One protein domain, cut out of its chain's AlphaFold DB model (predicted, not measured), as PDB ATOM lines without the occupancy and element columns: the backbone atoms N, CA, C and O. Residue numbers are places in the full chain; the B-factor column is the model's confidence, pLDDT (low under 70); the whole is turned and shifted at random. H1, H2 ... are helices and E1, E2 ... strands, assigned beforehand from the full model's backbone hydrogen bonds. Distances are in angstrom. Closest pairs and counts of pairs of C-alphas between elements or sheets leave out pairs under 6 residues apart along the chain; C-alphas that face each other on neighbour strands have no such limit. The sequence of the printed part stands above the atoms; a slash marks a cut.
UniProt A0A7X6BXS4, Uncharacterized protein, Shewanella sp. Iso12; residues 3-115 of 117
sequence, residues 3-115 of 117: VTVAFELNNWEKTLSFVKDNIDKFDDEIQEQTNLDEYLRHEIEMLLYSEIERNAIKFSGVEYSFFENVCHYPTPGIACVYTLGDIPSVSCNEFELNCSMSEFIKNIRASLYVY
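AT A GLANCE: This is residues 3 to 115 of the 117 residues of an uncharacterized protein of Shewanella sp. Iso12 (UniProt A0A7X6BXS4). A strongly twisted sheet of five strands, curled like part of a barrel, wraps round one long helix, H3. Of the shorter helices, H1 packs on the sheet chiefly at E5, H4 sits beside E3 at the sheet's level, and the four-residue H2 lies far from the middle. The printed part has 113 residues, with four named helices and five named strands in the order E1 H1 H2 H3 H4 E2 E3 E4 E5. The mixed sheet runs E2 E3 E5 E1 E4, with E5 and E1 parallel and the other neighbours antiparallel. The class is mixed, helices and strands; the whole is compact, with a radius of gyration of the C-alphas of 14.5 A, and its outline is elongated, 46 by 29 by 22 A.

IN THESE COORDINATES: E1, residues 3 to 7, begins at C-alpha 3 (11.567, 40.432, 26.614). H1, residues 11 to 21, spans 15.2 A, and H2 is residues 28 to 31. H3, residues 36 to 55, spans 28.5 A from C-alpha 36 at (3.751, 21.810, 37.221). H4 is residues 64 to 69, 10.0 A, and E2 is residues 71 to 75, 12.0 A. E3, residues 78 to 84, spans 20.2 A. E4 is residues 94 to 98, 13.6 A. E5, residues 108 to 114, spans 19.7 A and ends at C-alpha 114 (-0.577, 31.634, 46.349).

HOW THE PARTS SIT: E1 is antiparallel to the edge strand E4 at 156 degrees, with N 5 and O 95 2.8 A apart. E1 is parallel to E5 at 37 degrees, with N 108 and O 4 2.9 A apart. E5 and E3 are antiparallel at 157 degrees, with N 81 and O 111 2.9 A apart. E3 forms a hairpin with the other edge strand, E2, with N 80 and O 72 2.8 A apart. H3 and the sheet make two layers, a helix on one face of a sheet, and the sheet curls round H3. The closest C-alphas of H3 and E2 are those of Glu 43 and Pro 74, 5.1 A apart; those of H3 and E4 are Tyr 49 and Leu 97, 6.9 A apart. H1 is on the sheet at a height of 7.2 A, only just over none of its strands, with 2 of its C-alphas falling on E5. H1 and H3 are close but not clearly touching, with the C-alphas of Leu 16 and Asp 37 6.9 A apart. H4 stands only just at the sheet's level, at a height of 3.6 A; its closest C-alphas with E3 are Phe 67 and Thr 83, 5.6 A apart. H2 is not on the sheet, and H2 and H4 are apart. In H1 and H3 every O i to N i+4 pair is within hydrogen-bond range; H4 has 0 of 2, but 2 of 3 O i to N i+3 pairs, and H2 is too short for an i+4 pair.

THE WHOLE: The two C-alphas farthest apart are those of Asp 24 and Gly 61, 45.7 A. The printed part has no cut and no long link. The mean pLDDT of the printed part is 83.9; residues 56 to 66, 68, 89, 91 and 101 to 105 are under 70.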
ATOM      1  N   VAL A   3      11.820  39.880  25.285       83.56
ATOM      2  CA  VAL A   3      11.567  40.432  26.614       83.56
ATOM      3  C   VAL A   3      11.903  39.362  27.628       83.56
ATOM      4  O   VAL A   3      11.276  38.305  27.626       83.56
ATOM      5  N   THR A   4      12.863  39.629  28.504       88.19
ATOM      6  CA  THR A   4      13.161  38.707  29.597       88.19
ATOM      7  C   THR A   4      12.189  38.940  30.745       88.19
ATOM      8  O   THR A   4      12.024  40.069  31.223       88.19
ATOM      9  N   VAL A   5      11.559  37.859  31.190       89.88
ATOM     10  CA  VAL A   5      10.727  37.805  32.389       89.88
ATOM     11  C   VAL A   5      11.507  37.045  33.450       89.88
ATOM     12  O   VAL A   5      11.837  35.881  33.252       89.88
ATOM     13  N   ALA A   6      11.803  37.700  34.566       91.75
ATOM     14  CA  ALA A   6      12.560  37.130  35.672       91.75
ATOM     15  C   ALA A   6      11.730  37.157  36.957       91.75
ATOM     16  O   ALA A   6      11.127  38.177  37.294       91.75
ATOM     17  N   PHE A   7      11.709  36.053  37.698       91.38
ATOM     18  CA  PHE A   7      10.981  35.985  38.961       91.38
ATOM     19  C   PHE A   7      11.772  36.608  40.114       91.38
ATOM     20  O   PHE A   7      13.006  36.607  40.123       91.38
ATOM     21  N   GLU A   8      11.079  37.121  41.132       88.12
ATOM     22  CA  GLU A   8      11.740  37.496  42.383       88.12
ATOM     23  C   GLU A   8      12.480  36.301  43.014       88.12
ATOM     24  O   GLU A   8      12.148  35.136  42.798       88.12
ATOM     25  N   LEU A   9      13.520  36.586  43.802       86.94
ATOM     26  CA  LEU A   9      14.466  35.577  44.282       86.94
ATOM     27  C   LEU A   9      13.778  34.399  44.993       86.94
ATOM     28  O   LEU A   9      13.170  34.559  46.059       86.94
ATOM     29  N   ASN A  10      13.969  33.196  44.447       86.19
ATOM     30  CA  ASN A  10      13.362  31.942  44.901       86.19
ATOM     31  C   ASN A  10      11.820  31.946  44.917       86.19
ATOM     32  O   ASN A  10      11.222  31.057  45.523       86.19
ATOM     33  N   ASN A  11      11.157  32.965  44.360       92.19
ATOM     34  CA  ASN A  11       9.700  33.077  44.391       92.19
ATOM     35  C   ASN A  11       9.053  31.949  43.576       92.19
ATOM     36  O   ASN A  11       8.103  31.328  44.051       92.19
ATOM     37  N   TRP A  12       9.630  31.631  42.417       93.75
ATOM     38  CA  TRP A  12       9.201  30.517  41.575       93.75
ATOM     39  C   TRP A  12       9.309  29.176  42.303       93.75
ATOM     40  O   TRP A  12       8.316  28.474  42.490       93.75
ATOM     41  N   GLU A  13      10.502  28.849  42.797       93.00
ATOM     42  CA  GLU A  13      10.795  27.577  43.457       93.00
ATOM     43  C   GLU A  13       9.956  27.401  44.723       93.00
ATOM     44  O   GLU A  13       9.393  26.330  44.942       93.00
ATOM     45  N   LYS A  14       9.814  28.456  45.535       93.62
ATOM     46  CA  LYS A  14       8.963  28.424  46.734       93.62
ATOM     47  C   LYS A  14       7.498  28.209  46.383       93.62
ATOM     48  O   LYS A  14       6.825  27.467  47.095       93.62
ATOM     49  N   THR A  15       7.016  28.837  45.314       94.94
ATOM     50  CA  THR A  15       5.635  28.660  44.855       94.94
ATOM     51  C   THR A  15       5.411  27.227  44.394       94.94
ATOM     52  O   THR A  15       4.496  26.573  44.883       94.94
ATOM     53  N   LEU A  16       6.295  26.693  43.546       94.56
ATOM     54  CA  LEU A  16       6.220  25.301  43.099       94.56
ATOM     55  C   LEU A  16       6.267  24.309  44.262       94.56
ATOM     56  O   LEU A  16       5.490  23.356  44.276       94.56
ATOM     57  N   SER A  17       7.164  24.514  45.229       94.88
ATOM     58  CA  SER A  17       7.223  23.682  46.433       94.88
ATOM     59  C   SER A  17       5.919  23.754  47.221       94.88
ATOM     60  O   SER A  17       5.364  22.716  47.556       94.88
ATOM     61  N   PHE A  18       5.391  24.957  47.454       95.38
ATOM     62  CA  PHE A  18       4.148  25.126  48.202       95.38
ATOM     63  C   PHE A  18       2.958  24.441  47.521       95.38
ATOM     64  O   PHE A  18       2.198  23.751  48.200       95.38
ATOM     65  N   VAL A  19       2.802  24.611  46.203       94.06
ATOM     66  CA  VAL A  19       1.711  23.982  45.442       94.06
ATOM     67  C   VAL A  19       1.839  22.463  45.499       94.06
ATOM     68  O   VAL A  19       0.863  21.788  45.793       94.06
ATOM     69  N   LYS A  20       3.046  21.913  45.313       93.25
ATOM     70  CA  LYS A  20       3.280  20.462  45.415       93.25
ATOM     71  C   LYS A  20       2.958  19.914  46.807       93.25
ATOM     72  O   LYS A  20       2.370  18.842  46.909       93.25
ATOM     73  N   ASP A  21       3.301  20.652  47.860       94.38
ATOM     74  CA  ASP A  21       3.036  20.260  49.250       94.38
ATOM     75  C   ASP A  21       1.551  20.389  49.646       94.38
ATOM     76  O   ASP A  21       1.145  19.861  50.681       94.38
ATOM     77  N   ASN A  22       0.743  21.102  48.854       93.12
ATOM     78  CA  ASN A  22      -0.671  21.385  49.123       93.12
ATOM     79  C   ASN A  22      -1.554  21.096  47.900       93.12
ATOM     80  O   ASN A  22      -2.562  21.773  47.697       93.12
ATOM     81  N   ILE A  23      -1.151  20.142  47.057       91.56
ATOM     82  CA  ILE A  23      -1.757  19.922  45.738       91.56
ATOM     83  C   ILE A  23      -3.255  19.597  45.837       91.56
ATOM     84  O   ILE A  23      -4.034  20.006  44.986       91.56
ATOM     85  N   ASP A  24      -3.672  18.963  46.936       92.50
ATOM     86  CA  ASP A  24      -5.055  18.603  47.266       92.50
ATOM     87  C   ASP A  24      -5.990  19.802  47.488       92.50
ATOM     88  O   ASP A  24      -7.207  19.632  47.544       92.50
ATOM     89  N   LYS A  25      -5.432  21.007  47.639       91.31
ATOM     90  CA  LYS A  25      -6.184  22.254  47.845       91.31
ATOM     91  C   LYS A  25      -6.383  23.064  46.565       91.31
ATOM     92  O   LYS A  25      -7.020  24.111  46.621       91.31
ATOM     93  N   PHE A  26      -5.813  22.617  45.450       90.75
ATOM     94  CA  PHE A  26      -5.987  23.242  44.141       90.75
ATOM     95  C   PHE A  26      -7.073  22.525  43.343       90.75
ATOM     96  O   PHE A  26      -7.578  21.487  43.767       90.75
ATOM     97  N   ASP A  27      -7.460  23.090  42.208       87.94
ATOM     98  CA  ASP A  27      -8.408  22.439  41.310       87.94
ATOM     99  C   ASP A  27      -7.848  21.150  40.683       87.94
ATOM    100  O   ASP A  27      -6.650  20.859  40.731       87.94
ATOM    101  N   ASP A  28      -8.750  20.362  40.093       87.69
ATOM    102  CA  ASP A  28      -8.404  19.096  39.440       87.69
ATOM    103  C   ASP A  28      -7.398  19.311  38.291       87.69
ATOM    104  O   ASP A  28      -6.531  18.470  38.059       87.69
ATOM    105  N   GLU A  29      -7.464  20.462  37.609       87.44
ATOM    106  CA  GLU A  29      -6.566  20.804  36.503       87.44
ATOM    107  C   GLU A  29      -5.108  20.859  36.958       87.44
ATOM    108  O   GLU A  29      -4.261  20.227  36.322       87.44
ATOM    109  N   ILE A  30      -4.806  21.545  38.067       87.94
ATOM    110  CA  ILE A  30      -3.466  21.541  38.668       87.94
ATOM    111  C   ILE A  30      -3.087  20.149  39.172       87.94
ATOM    112  O   ILE A  30      -1.937  19.729  38.999       87.94
ATOM    113  N   GLN A  31      -4.016  19.450  39.827       89.75
ATOM    114  CA  GLN A  31      -3.734  18.156  40.458       89.75
ATOM    115  C   GLN A  31      -3.293  17.096  39.443       89.75
ATOM    116  O   GLN A  31      -2.474  16.230  39.765       89.75
ATOM    117  N   GLU A  32      -3.796  17.176  38.212       90.25
ATOM    118  CA  GLU A  32      -3.450  16.265  37.121       90.25
ATOM    119  C   GLU A  32      -2.112  16.608  36.426       90.25
ATOM    120  O   GLU A  32      -1.597  15.797  35.642       90.25
ATOM    121  N   GLN A  33      -1.488  17.759  36.720       90.62
ATOM    122  CA  GLN A  33      -0.251  18.176  36.049       90.62
ATOM    123  C   GLN A  33       0.976  17.377  36.502       90.62
ATOM    124  O   GLN A  33       1.506  17.529  37.603       90.62
ATOM    125  N   THR A  34       1.525  16.589  35.577       88.31
ATOM    126  CA  THR A  34       2.774  15.832  35.793       88.31
ATOM    127  C   THR A  34       4.025  16.713  35.849       88.31
ATOM    128  O   THR A  34       4.994  16.362  36.525       88.31
ATOM    129  N   ASN A  35       4.007  17.867  35.171       93.88
ATOM    130  CA  ASN A  35       5.086  18.850  35.182       93.88
ATOM    131  C   ASN A  35       4.545  20.256  35.476       93.88
ATOM    132  O   ASN A  35       4.377  21.080  34.580       93.88
ATOM    133  N   LEU A  36       4.287  20.526  36.757       91.44
ATOM    134  CA  LEU A  36       3.751  21.810  37.221       91.44
ATOM    135  C   LEU A  36       4.627  23.018  36.837       91.44
ATOM    136  O   LEU A  36       4.108  24.107  36.622       91.44
ATOM    137  N   ASP A  37       5.946  22.831  36.758       93.50
ATOM    138  CA  ASP A  37       6.896  23.886  36.385       93.50
ATOM    139  C   ASP A  37       6.660  24.358  34.944       93.50
ATOM    140  O   ASP A  37       6.436  25.540  34.685       93.50
ATOM    141  N   GLU A  38       6.624  23.415  34.007       94.00
ATOM    142  CA  GLU A  38       6.373  23.705  32.595       94.00
ATOM    143  C   GLU A  38       4.953  24.227  32.358       94.00
ATOM    144  O   GLU A  38       4.781  25.189  31.611       94.00
ATOM    145  N   TYR A  39       3.959  23.657  33.045       94.12
ATOM    146  CA  TYR A  39       2.573  24.119  32.982       94.12
ATOM    147  C   TYR A  39       2.436  25.586  33.409       94.12
ATOM    148  O   TYR A  39       1.955  26.417  32.640       94.12
ATOM    149  N   LEU A  40       2.920  25.944  34.606       93.50
ATOM    150  CA  LEU A  40       2.818  27.323  35.091       93.50
ATOM    151  C   LEU A  40       3.605  28.291  34.215       93.50
ATOM    152  O   LEU A  40       3.159  29.420  33.998       93.50
ATOM    153  N   ARG A  41       4.770  27.869  33.709       94.25
ATOM    154  CA  ARG A  41       5.558  28.690  32.786       94.25
ATOM    155  C   ARG A  41       4.749  28.980  31.526       94.25
ATOM    156  O   ARG A  41       4.641  30.143  31.148       94.25
ATOM    157  N   HIS A  42       4.143  27.953  30.934       94.56
ATOM    158  CA  HIS A  42       3.326  28.083  29.733       94.56
ATOM    159  C   HIS A  42       2.141  29.039  29.928       94.56
ATOM    160  O   HIS A  42       1.966  29.962  29.132       94.56
ATOM    161  N   GLU A  43       1.373  28.879  31.008       95.31
ATOM    162  CA  GLU A  43       0.211  29.734  31.285       95.31
ATOM    163  C   GLU A  43       0.610  31.205  31.459       95.31
ATOM    164  O   GLU A  43      -0.003  32.113  30.890       95.31
ATOM    165  N   ILE A  44       1.696  31.465  32.193       94.88
ATOM    166  CA  ILE A  44       2.207  32.827  32.396       94.88
ATOM    167  C   ILE A  44       2.722  33.416  31.082       94.88
ATOM    168  O   ILE A  44       2.447  34.587  30.804       94.88
ATOM    169  N   GLU A  45       3.451  32.635  30.279       93.69
ATOM    170  CA  GLU A  45       3.934  33.053  28.961       93.69
ATOM    171  C   GLU A  45       2.769  33.462  28.055       93.69
ATOM    172  O   GLU A  45       2.789  34.553  27.479       93.69
ATOM    173  N   MET A  46       1.729  32.631  27.980       93.81
ATOM    174  CA  MET A  46       0.542  32.868  27.159       93.81
ATOM    175  C   MET A  46      -0.227  34.118  27.594       93.81
ATOM    176  O   MET A  46      -0.558  34.967  26.756       93.81
ATOM    177  N   LEU A  47      -0.488  34.260  28.896       93.88
ATOM    178  CA  LEU A  47      -1.213  35.407  29.450       93.88
ATOM    179  C   LEU A  47      -0.441  36.709  29.236       93.88
ATOM    180  O   LEU A  47      -0.993  37.690  28.734       93.88
ATOM    181  N   LEU A  48       0.853  36.716  29.563       89.56
ATOM    182  CA  LEU A  48       1.684  37.909  29.442       89.56
ATOM    183  C   LEU A  48       1.921  38.297  27.978       89.56
ATOM    184  O   LEU A  48       1.840  39.481  27.650       89.56
ATOM    185  N   TYR A  49       2.145  37.327  27.087       88.31
ATOM    186  CA  TYR A  49       2.242  37.586  25.649       88.31
ATOM    187  C   TYR A  49       0.948  38.204  25.105       88.31
ATOM    188  O   TYR A  49       0.997  39.236  24.433       88.31
ATOM    189  N   SER A  50      -0.212  37.625  25.438       87.50
ATOM    190  CA  SER A  50      -1.511  38.164  25.018       87.50
ATOM    191  C   SER A  50      -1.713  39.605  25.496       87.50
ATOM    192  O   SER A  50      -2.190  40.451  24.734       87.50
ATOM    193  N   GLU A  51      -1.314  39.904  26.734       86.75
ATOM    194  CA  GLU A  51      -1.469  41.235  27.318       86.75
ATOM    195  C   GLU A  51      -0.529  42.268  26.675       86.75
ATOM    196  O   GLU A  51      -0.954  43.392  26.378       86.75
ATOM    197  N   ILE A  52       0.720  41.882  26.390       81.62
ATOM    198  CA  ILE A  52       1.687  42.722  25.671       81.62
ATOM    199  C   ILE A  52       1.181  43.024  24.258       81.62
ATOM    200  O   ILE A  52       1.119  44.192  23.871       81.62
ATOM    201  N   GLU A  53       0.763  42.007  23.503       80.81
ATOM    202  CA  GLU A  53       0.289  42.186  22.126       80.81
ATOM    203  C   GLU A  53      -1.011  43.007  22.074       80.81
ATOM    204  O   GLU A  53      -1.155  43.897  21.231       80.81
ATOM    205  N   ARG A  54      -1.942  42.802  23.019       80.38
ATOM    206  CA  ARG A  54      -3.184  43.592  23.111       80.38
ATOM    207  C   ARG A  54      -2.915  45.075  23.351       80.38
ATOM    208  O   ARG A  54      -3.632  45.927  22.820       80.38
ATOM    209  N   ASN A  55      -1.909  45.393  24.160       75.62
ATOM    210  CA  ASN A  55      -1.587  46.771  24.525       75.62
ATOM    211  C   ASN A  55      -0.425  47.351  23.707       75.62
ATOM    212  O   ASN A  55      -0.041  48.494  23.949       75.62
ATOM    213  N   ALA A  56       0.059  46.641  22.679       69.69
ATOM    214  CA  ALA A  56       1.173  47.058  21.825       69.69
ATOM    215  C   ALA A  56       1.029  48.487  21.269       69.69
ATOM    216  O   ALA A  56       1.999  49.233  21.183       69.69
ATOM    217  N   ILE A  57      -0.200  48.909  20.958       60.97
ATOM    218  CA  ILE A  57      -0.503  50.254  20.442       60.97
ATOM    219  C   ILE A  57      -0.418  51.335  21.538       60.97
ATOM    220  O   ILE A  57      -0.128  52.485  21.232       60.97
ATOM    221  N   LYS A  58      -0.666  50.995  22.810       59.25
ATOM    222  CA  LYS A  58      -0.623  51.941  23.946       59.25
ATOM    223  C   LYS A  58       0.785  52.151  24.500       59.25
ATOM    224  O   LYS A  58       1.021  53.119  25.217       59.25
ATOM    225  N   PHE A  59       1.714  51.250  24.193       61.56
ATOM    226  CA  PHE A  59       3.090  51.322  24.675       61.56
ATOM    227  C   PHE A  59       3.983  52.270  23.850       61.56
ATOM    228  O   PHE A  59       5.090  52.579  24.293       61.56
ATOM    229  N   SER A  60       3.510  52.793  22.710       53.78
ATOM    230  CA  SER A  60       4.182  53.866  21.962       53.78
ATOM    231  C   SER A  60       3.896  55.236  22.602       53.78
ATOM    232  O   SER A  60       3.007  55.973  22.187       53.78
ATOM    233  N   GLY A  61       4.643  55.592  23.653       53.41
ATOM    234  CA  GLY A  61       4.567  56.943  24.239       53.41
ATOM    235  C   GLY A  61       4.395  57.049  25.755       53.41
ATOM    236  O   GLY A  61       4.102  58.137  26.234       53.41
ATOM    237  N   VAL A  62       4.664  55.972  26.500       50.81
ATOM    238  CA  VAL A  62       4.952  55.996  27.948       50.81
ATOM    239  C   VAL A  62       3.793  56.442  28.847       50.81
ATOM    240  O   VAL A  62       3.785  57.544  29.380       50.81
ATOM    241  N   GLU A  63       2.925  55.494  29.192       53.47
ATOM    242  CA  GLU A  63       2.595  55.289  30.606       53.47
ATOM    243  C   GLU A  63       2.810  53.814  30.953       53.47
ATOM    244  O   GLU A  63       1.956  52.944  30.790       53.47
ATOM    245  N   TYR A  64       4.028  53.527  31.412       61.53
ATOM    246  CA  TYR A  64       4.461  52.211  31.885       61.53
ATOM    247  C   TYR A  64       3.802  51.788  33.215       61.53
ATOM    248  O   TYR A  64       4.073  50.691  33.699       61.53
ATOM    249  N   SER A  65       2.917  52.623  33.773       62.91
ATOM    250  CA  SER A  65       2.052  52.331  34.929       62.91
ATOM    251  C   SER A  65       1.060  51.197  34.657       62.91
ATOM    252  O   SER A  65       0.448  50.661  35.578       62.91
ATOM    253  N   PHE A  66       0.905  50.795  33.391       69.56
ATOM    254  CA  PHE A  66       0.090  49.648  33.019       69.56
ATOM    255  C   PHE A  66       0.492  48.383  33.792       69.56
ATOM    256  O   PHE A  66      -0.364  47.796  34.445       69.56
ATOM    257  N   PHE A  67       1.783  48.013  33.793       70.75
ATOM    258  CA  PHE A  67       2.250  46.794  34.471       70.75
ATOM    259  C   PHE A  67       2.013  46.825  35.980       70.75
ATOM    260  O   PHE A  67       1.737  45.780  36.549       70.75
ATOM    261  N   GLU A  68       2.009  48.005  36.611       66.50
ATOM    262  CA  GLU A  68       1.706  48.149  38.046       66.50
ATOM    263  C   GLU A  68       0.295  47.657  38.409       66.50
ATOM    264  O   GLU A  68       0.027  47.364  39.571       66.50
ATOM    265  N   ASN A  69      -0.600  47.545  37.421       73.00
ATOM    266  CA  ASN A  69      -1.974  47.086  37.594       73.00
ATOM    267  C   ASN A  69      -2.242  45.718  36.942       73.00
ATOM    268  O   ASN A  69      -3.379  45.243  36.981       73.00
ATOM    269  N   VAL A  70      -1.235  45.080  36.331       83.62
ATOM    270  CA  VAL A  70      -1.412  43.763  35.707       83.62
ATOM    271  C   VAL A  70      -1.229  42.679  36.756       83.62
ATOM    272  O   VAL A  70      -0.137  42.455  37.278       83.62
ATOM    273  N   CYS A  71      -2.321  41.971  37.011       90.44
ATOM    274  CA  CYS A  71      -2.339  40.740  37.775       90.44
ATOM    275  C   CYS A  71      -3.011  39.670  36.923       90.44
ATOM    276  O   CYS A  71      -4.162  39.828  36.508       90.44
ATOM    277  N   HIS A  72      -2.292  38.588  36.666       94.56
ATOM    278  CA  HIS A  72      -2.818  37.421  35.978       94.56
ATOM    279  C   HIS A  72      -3.038  36.284  36.959       94.56
ATOM    280  O   HIS A  72      -2.393  36.213  38.000       94.56
ATOM    281  N   TYR A  73      -3.933  35.379  36.595       94.12
ATOM    282  CA  TYR A  73      -4.200  34.164  37.344       94.12
ATOM    283  C   TYR A  73      -3.919  33.000  36.398       94.12
ATOM    284  O   TYR A  73      -4.836  32.599  35.686       94.12
ATOM    285  N   PRO A  74      -2.662  32.516  36.305       93.06
ATOM    286  CA  PRO A  74      -2.327  31.376  35.443       93.06
ATOM    287  C   PRO A  74      -3.160  30.132  35.754       93.06
ATOM    288  O   PRO A  74      -3.261  29.227  34.943       93.06
ATOM    289  N   THR A  75      -3.741  30.078  36.946       90.38
ATOM    290  CA  THR A  75      -4.601  29.004  37.421       90.38
ATOM    291  C   THR A  75      -5.263  29.467  38.724       90.38
ATOM    292  O   THR A  75      -4.693  30.314  39.430       90.38
ATOM    293  N   PRO A  76      -6.471  28.982  39.050       89.56
ATOM    294  CA  PRO A  76      -7.112  29.246  40.332       89.56
ATOM    295  C   PRO A  76      -6.178  29.026  41.534       89.56
ATOM    296  O   PRO A  76      -5.490  28.018  41.658       89.56
ATOM    297  N   GLY A  77      -6.144  30.012  42.433       90.75
ATOM    298  CA  GLY A  77      -5.315  29.982  43.641       90.75
ATOM    299  C   GLY A  77      -3.872  30.459  43.451       90.75
ATOM    300  O   GLY A  77      -3.122  30.547  44.427       90.75
ATOM    301  N   ILE A  78      -3.465  30.818  42.228       94.19
ATOM    302  CA  ILE A  78      -2.152  31.412  41.953       94.19
ATOM    303  C   ILE A  78      -2.335  32.723  41.194       94.19
ATOM    304  O   ILE A  78      -2.898  32.758  40.105       94.19
ATOM    305  N   ALA A  79      -1.818  33.808  41.760       95.25
ATOM    306  CA  ALA A  79      -1.733  35.109  41.116       95.25
ATOM    307  C   ALA A  79      -0.288  35.390  40.689       95.25
ATOM    308  O   ALA A  79       0.649  35.112  41.434       95.25
ATOM    309  N   CYS A  80      -0.109  35.984  39.516       95.19
ATOM    310  CA  CYS A  80       1.163  36.467  38.998       95.19
ATOM    311  C   CYS A  80       1.074  37.977  38.776       95.19
ATOM    312  O   CYS A  80       0.237  38.454  38.006       95.19
ATOM    313  N   VAL A  81       1.926  38.724  39.472       92.62
ATOM    314  CA  VAL A  81       2.009  40.186  39.397       92.62
ATOM    315  C   VAL A  81       3.304  40.569  38.704       92.62
ATOM    316  O   VAL A  81       4.347  39.959  38.942       92.62
ATOM    317  N   TYR A  82       3.240  41.602  37.869       88.75
ATOM    318  CA  TYR A  82       4.361  42.027  37.041       88.75
ATOM    319  C   TYR A  82       4.782  43.452  37.381       88.75
ATOM    320  O   TYR A  82       3.961  44.322  37.641       88.75
ATOM    321  N   THR A  83       6.081  43.717  37.338       84.44
ATOM    322  CA  THR A  83       6.640  45.067  37.453       84.44
ATOM    323  C   THR A  83       7.758  45.240  36.434       84.44
ATOM    324  O   THR A  83       8.406  44.275  36.037       84.44
ATOM    325  N   LEU A  84       8.006  46.466  35.978       82.19
ATOM    326  CA  LEU A  84       9.178  46.735  35.143       82.19
ATOM    327  C   LEU A  84      10.397  46.963  36.030       82.19
ATOM    328  O   LEU A  84      10.349  47.759  36.967       82.19
ATOM    329  N   GLY A  85      11.513  46.325  35.702       75.75
ATOM    330  CA  GLY A  85      12.737  46.495  36.473       75.75
ATOM    331  C   GLY A  85      13.908  45.721  35.896       75.75
ATOM    332  O   GLY A  85      13.752  44.912  34.989       75.75
ATOM    333  N   ASP A  86      15.097  45.973  36.434       76.94
ATOM    334  CA  ASP A  86      16.299  45.235  36.044       76.94
ATOM    335  C   ASP A  86      16.190  43.770  36.477       76.94
ATOM    336  O   ASP A  86      15.643  43.491  37.543       76.94
ATOM    337  N   ILE A  87      16.743  42.824  35.720       76.44
ATOM    338  CA  ILE A  87      16.796  41.425  36.170       76.44
ATOM    339  C   ILE A  87      17.625  41.374  37.465       76.44
ATOM    340  O   ILE A  87      18.696  41.992  37.520       76.44
ATOM    341  N   PRO A  88      17.147  40.709  38.532       70.00
ATOM    342  CA  PRO A  88      17.938  40.526  39.741       70.00
ATOM    343  C   PRO A  88      19.306  39.910  39.411       70.00
ATOM    344  O   PRO A  88      19.396  38.940  38.674       70.00
ATOM    345  N   SER A  89      20.393  40.419  39.995       68.50
ATOM    346  CA  SER A  89      21.753  39.888  39.770       68.50
ATOM    347  C   SER A  89      22.016  38.532  40.449       68.50
ATOM    348  O   SER A  89      23.161  38.095  40.557       68.50
ATOM    349  N   VAL A  90      20.977  37.911  40.996       71.12
ATOM    350  CA  VAL A  90      21.006  36.665  41.764       71.12
ATOM    351  C   VAL A  90      20.259  35.611  40.955       71.12
ATOM    352  O   VAL A  90      19.352  35.969  40.218       71.12
ATOM    353  N   SER A  91      20.605  34.330  41.112       65.31
ATOM    354  CA  SER A  91      19.934  33.242  40.388       65.31
ATOM    355  C   SER A  91      18.423  33.282  40.634       65.31
ATOM    356  O   SER A  91      17.960  32.973  41.732       65.31
ATOM    357  N   CYS A  92      17.674  33.674  39.611       77.88
ATOM    358  CA  CYS A  92      16.222  33.652  39.559       77.88
ATOM    359  C   CYS A  92      15.786  32.825  38.352       77.88
ATOM    360  O   CYS A  92      16.483  32.789  37.339       77.88
ATOM    361  N   ASN A  93      14.636  32.163  38.458       87.25
ATOM    362  CA  ASN A  93      14.004  31.580  37.285       87.25
ATOM    363  C   ASN A  93      13.651  32.696  36.295       87.25
ATOM    364  O   ASN A  93      13.142  33.748  36.691       87.25
ATOM    365  N   GLU A  94      13.927  32.459  35.017       90.56
ATOM    366  CA  GLU A  94      13.642  33.395  33.937       90.56
ATOM    367  C   GLU A  94      13.216  32.664  32.659       90.56
ATOM    368  O   GLU A  94      13.489  31.471  32.461       90.56
ATOM    369  N   PHE A  95      12.510  33.394  31.803       90.69
ATOM    370  CA  PHE A  95      12.161  32.976  30.451       90.69
ATOM    371  C   PHE A  95      12.093  34.190  29.521       90.69
ATOM    372  O   PHE A  95      12.027  35.339  29.966       90.69
ATOM    373  N   GLU A  96      12.128  33.937  28.216       90.12
ATOM    374  CA  GLU A  96      12.113  34.978  27.189       90.12
ATOM    375  C   GLU A  96      10.809  34.933  26.395       90.12
ATOM    376  O   GLU A  96      10.390  33.884  25.909       90.12
ATOM    377  N   LEU A  97      10.186  36.098  26.218       87.12
ATOM    378  CA  LEU A  97       9.012  36.277  25.372       87.12
ATOM    379  C   LEU A  97       9.401  36.927  24.051       87.12
ATOM    380  O   LEU A  97       9.982  38.014  24.016       87.12
ATOM    381  N   ASN A  98       9.018  36.286  22.949       82.50
ATOM    382  CA  ASN A  98       9.145  36.861  21.617       82.50
ATOM    383  C   ASN A  98       7.965  37.795  21.346       82.50
ATOM    384  O   ASN A  98       6.869  37.318  21.077       82.50
ATOM    385  N   CYS A  99       8.185  39.109  21.371       75.06
ATOM    386  CA  CYS A  99       7.152  40.100  21.062       75.06
ATOM    387  C   CYS A  99       7.399  40.798  19.719       75.06
ATOM    388  O   CYS A  99       8.549  41.007  19.292       75.06
ATOM    389  N   SER A 100       6.309  41.203  19.064       72.12
ATOM    390  CA  SER A 100       6.352  41.936  17.791       72.12
ATOM    391  C   SER A 100       6.763  43.410  17.960       72.12
ATOM    392  O   SER A 100       7.215  44.052  17.010       72.12
ATOM    393  N   MET A 101       6.674  43.935  19.186       68.94
ATOM    394  CA  MET A 101       7.005  45.315  19.529       68.94
ATOM    395  C   MET A 101       8.497  45.646  19.386       68.94
ATOM    396  O   MET A 101       9.356  44.974  19.956       68.94
ATOM    397  N   SER A 102       8.804  46.736  18.678       59.25
ATOM    398  CA  SER A 102      10.174  47.211  18.438       59.25
ATOM    399  C   SER A 102      10.738  48.135  19.527       59.25
ATOM    400  O   SER A 102      11.933  48.402  19.508       59.25
ATOM    401  N   GLU A 103       9.907  48.640  20.447       60.91
ATOM    402  CA  GLU A 103      10.291  49.649  21.459       60.91
ATOM    403  C   GLU A 103      10.207  49.144  22.913       60.91
ATOM    404  O   GLU A 103      10.382  49.916  23.857       60.91
ATOM    405  N   PHE A 104       9.953  47.850  23.129       64.75
ATOM    406  CA  PHE A 104       9.887  47.287  24.478       64.75
ATOM    407  C   PHE A 104      11.295  47.043  25.038       64.75
ATOM    408  O   PHE A 104      11.901  46.001  24.828       64.75
ATOM    409  N   ILE A 105      11.850  48.038  25.728       60.16
ATOM    410  CA  ILE A 105      13.285  48.058  26.072       60.16
ATOM    411  C   ILE A 105      13.597  47.442  27.453       60.16
ATOM    412  O   ILE A 105      14.764  47.296  27.807       60.16
ATOM    413  N   LYS A 106      12.596  47.087  28.269       71.25
ATOM    414  CA  LYS A 106      12.825  46.711  29.678       71.25
ATOM    415  C   LYS A 106      12.542  45.244  29.965       71.25
ATOM    416  O   LYS A 106      11.685  44.641  29.340       71.25
ATOM    417  N   ASN A 107      13.235  44.706  30.962       82.94
ATOM    418  CA  ASN A 107      12.917  43.402  31.526       82.94
ATOM    419  C   ASN A 107      11.684  43.505  32.436       82.94
ATOM    420  O   ASN A 107      11.382  44.571  32.993       82.94
ATOM    421  N   ILE A 108      10.977  42.390  32.575       86.50
ATOM    422  CA  ILE A 108       9.808  42.258  33.441       86.50
ATOM    423  C   ILE A 108      10.222  41.449  34.666       86.50
ATOM    424  O   ILE A 108      10.776  40.359  34.548       86.50
ATOM    425  N   ARG A 109       9.932  41.974  35.853       89.56
ATOM    426  CA  ARG A 109       9.982  41.223  37.103       89.56
ATOM    427  C   ARG A 109       8.612  40.634  37.392       89.56
ATOM    428  O   ARG A 109       7.622  41.360  37.335       89.56
ATOM    429  N   ALA A 110       8.568  39.355  37.728       91.00
ATOM    430  CA  ALA A 110       7.347  38.646  38.081       91.00
ATOM    431  C   ALA A 110       7.393  38.149  39.532       91.00
ATOM    432  O   ALA A 110       8.430  37.690  40.016       91.00
ATOM    433  N   SER A 111       6.249  38.195  40.207       92.56
ATOM    434  CA  SER A 111       6.064  37.611  41.534       92.56
ATOM    435  C   SER A 111       4.781  36.798  41.561       92.56
ATOM    436  O   SER A 111       3.709  37.290  41.212       92.56
ATOM    437  N   LEU A 112       4.901  35.556  42.008       94.88
ATOM    438  CA  LEU A 112       3.800  34.650  42.271       94.88
ATOM    439  C   LEU A 112       3.334  34.765  43.715       94.88
ATOM    440  O   LEU A 112       4.141  34.816  44.650       94.88
ATOM    441  N   TYR A 113       2.019  34.741  43.875       94.75
ATOM    442  CA  TYR A 113       1.328  34.696  45.149       94.75
ATOM    443  C   TYR A 113       0.353  33.533  45.122       94.75
ATOM    444  O   TYR A 113      -0.423  33.392  44.180       94.75
ATOM    445  N   VAL A 114       0.382  32.719  46.168       93.81
ATOM    446  CA  VAL A 114      -0.577  31.634  46.349       93.81
ATOM    447  C   VAL A 114      -1.643  32.085  47.335       93.81
ATOM    448  O   VAL A 114      -1.317  32.588  48.413       93.81
ATOM    449  N   TYR A 115      -2.903  31.892  46.971       88.88
ATOM    450  CA  TYR A 115      -4.053  32.113  47.832       88.88
ATOM    451  C   TYR A 115      -4.937  30.868  47.774       88.88
ATOM    452  O   TYR A 115      -5.189  30.319  46.710       88.88
TER     453      TYR A 115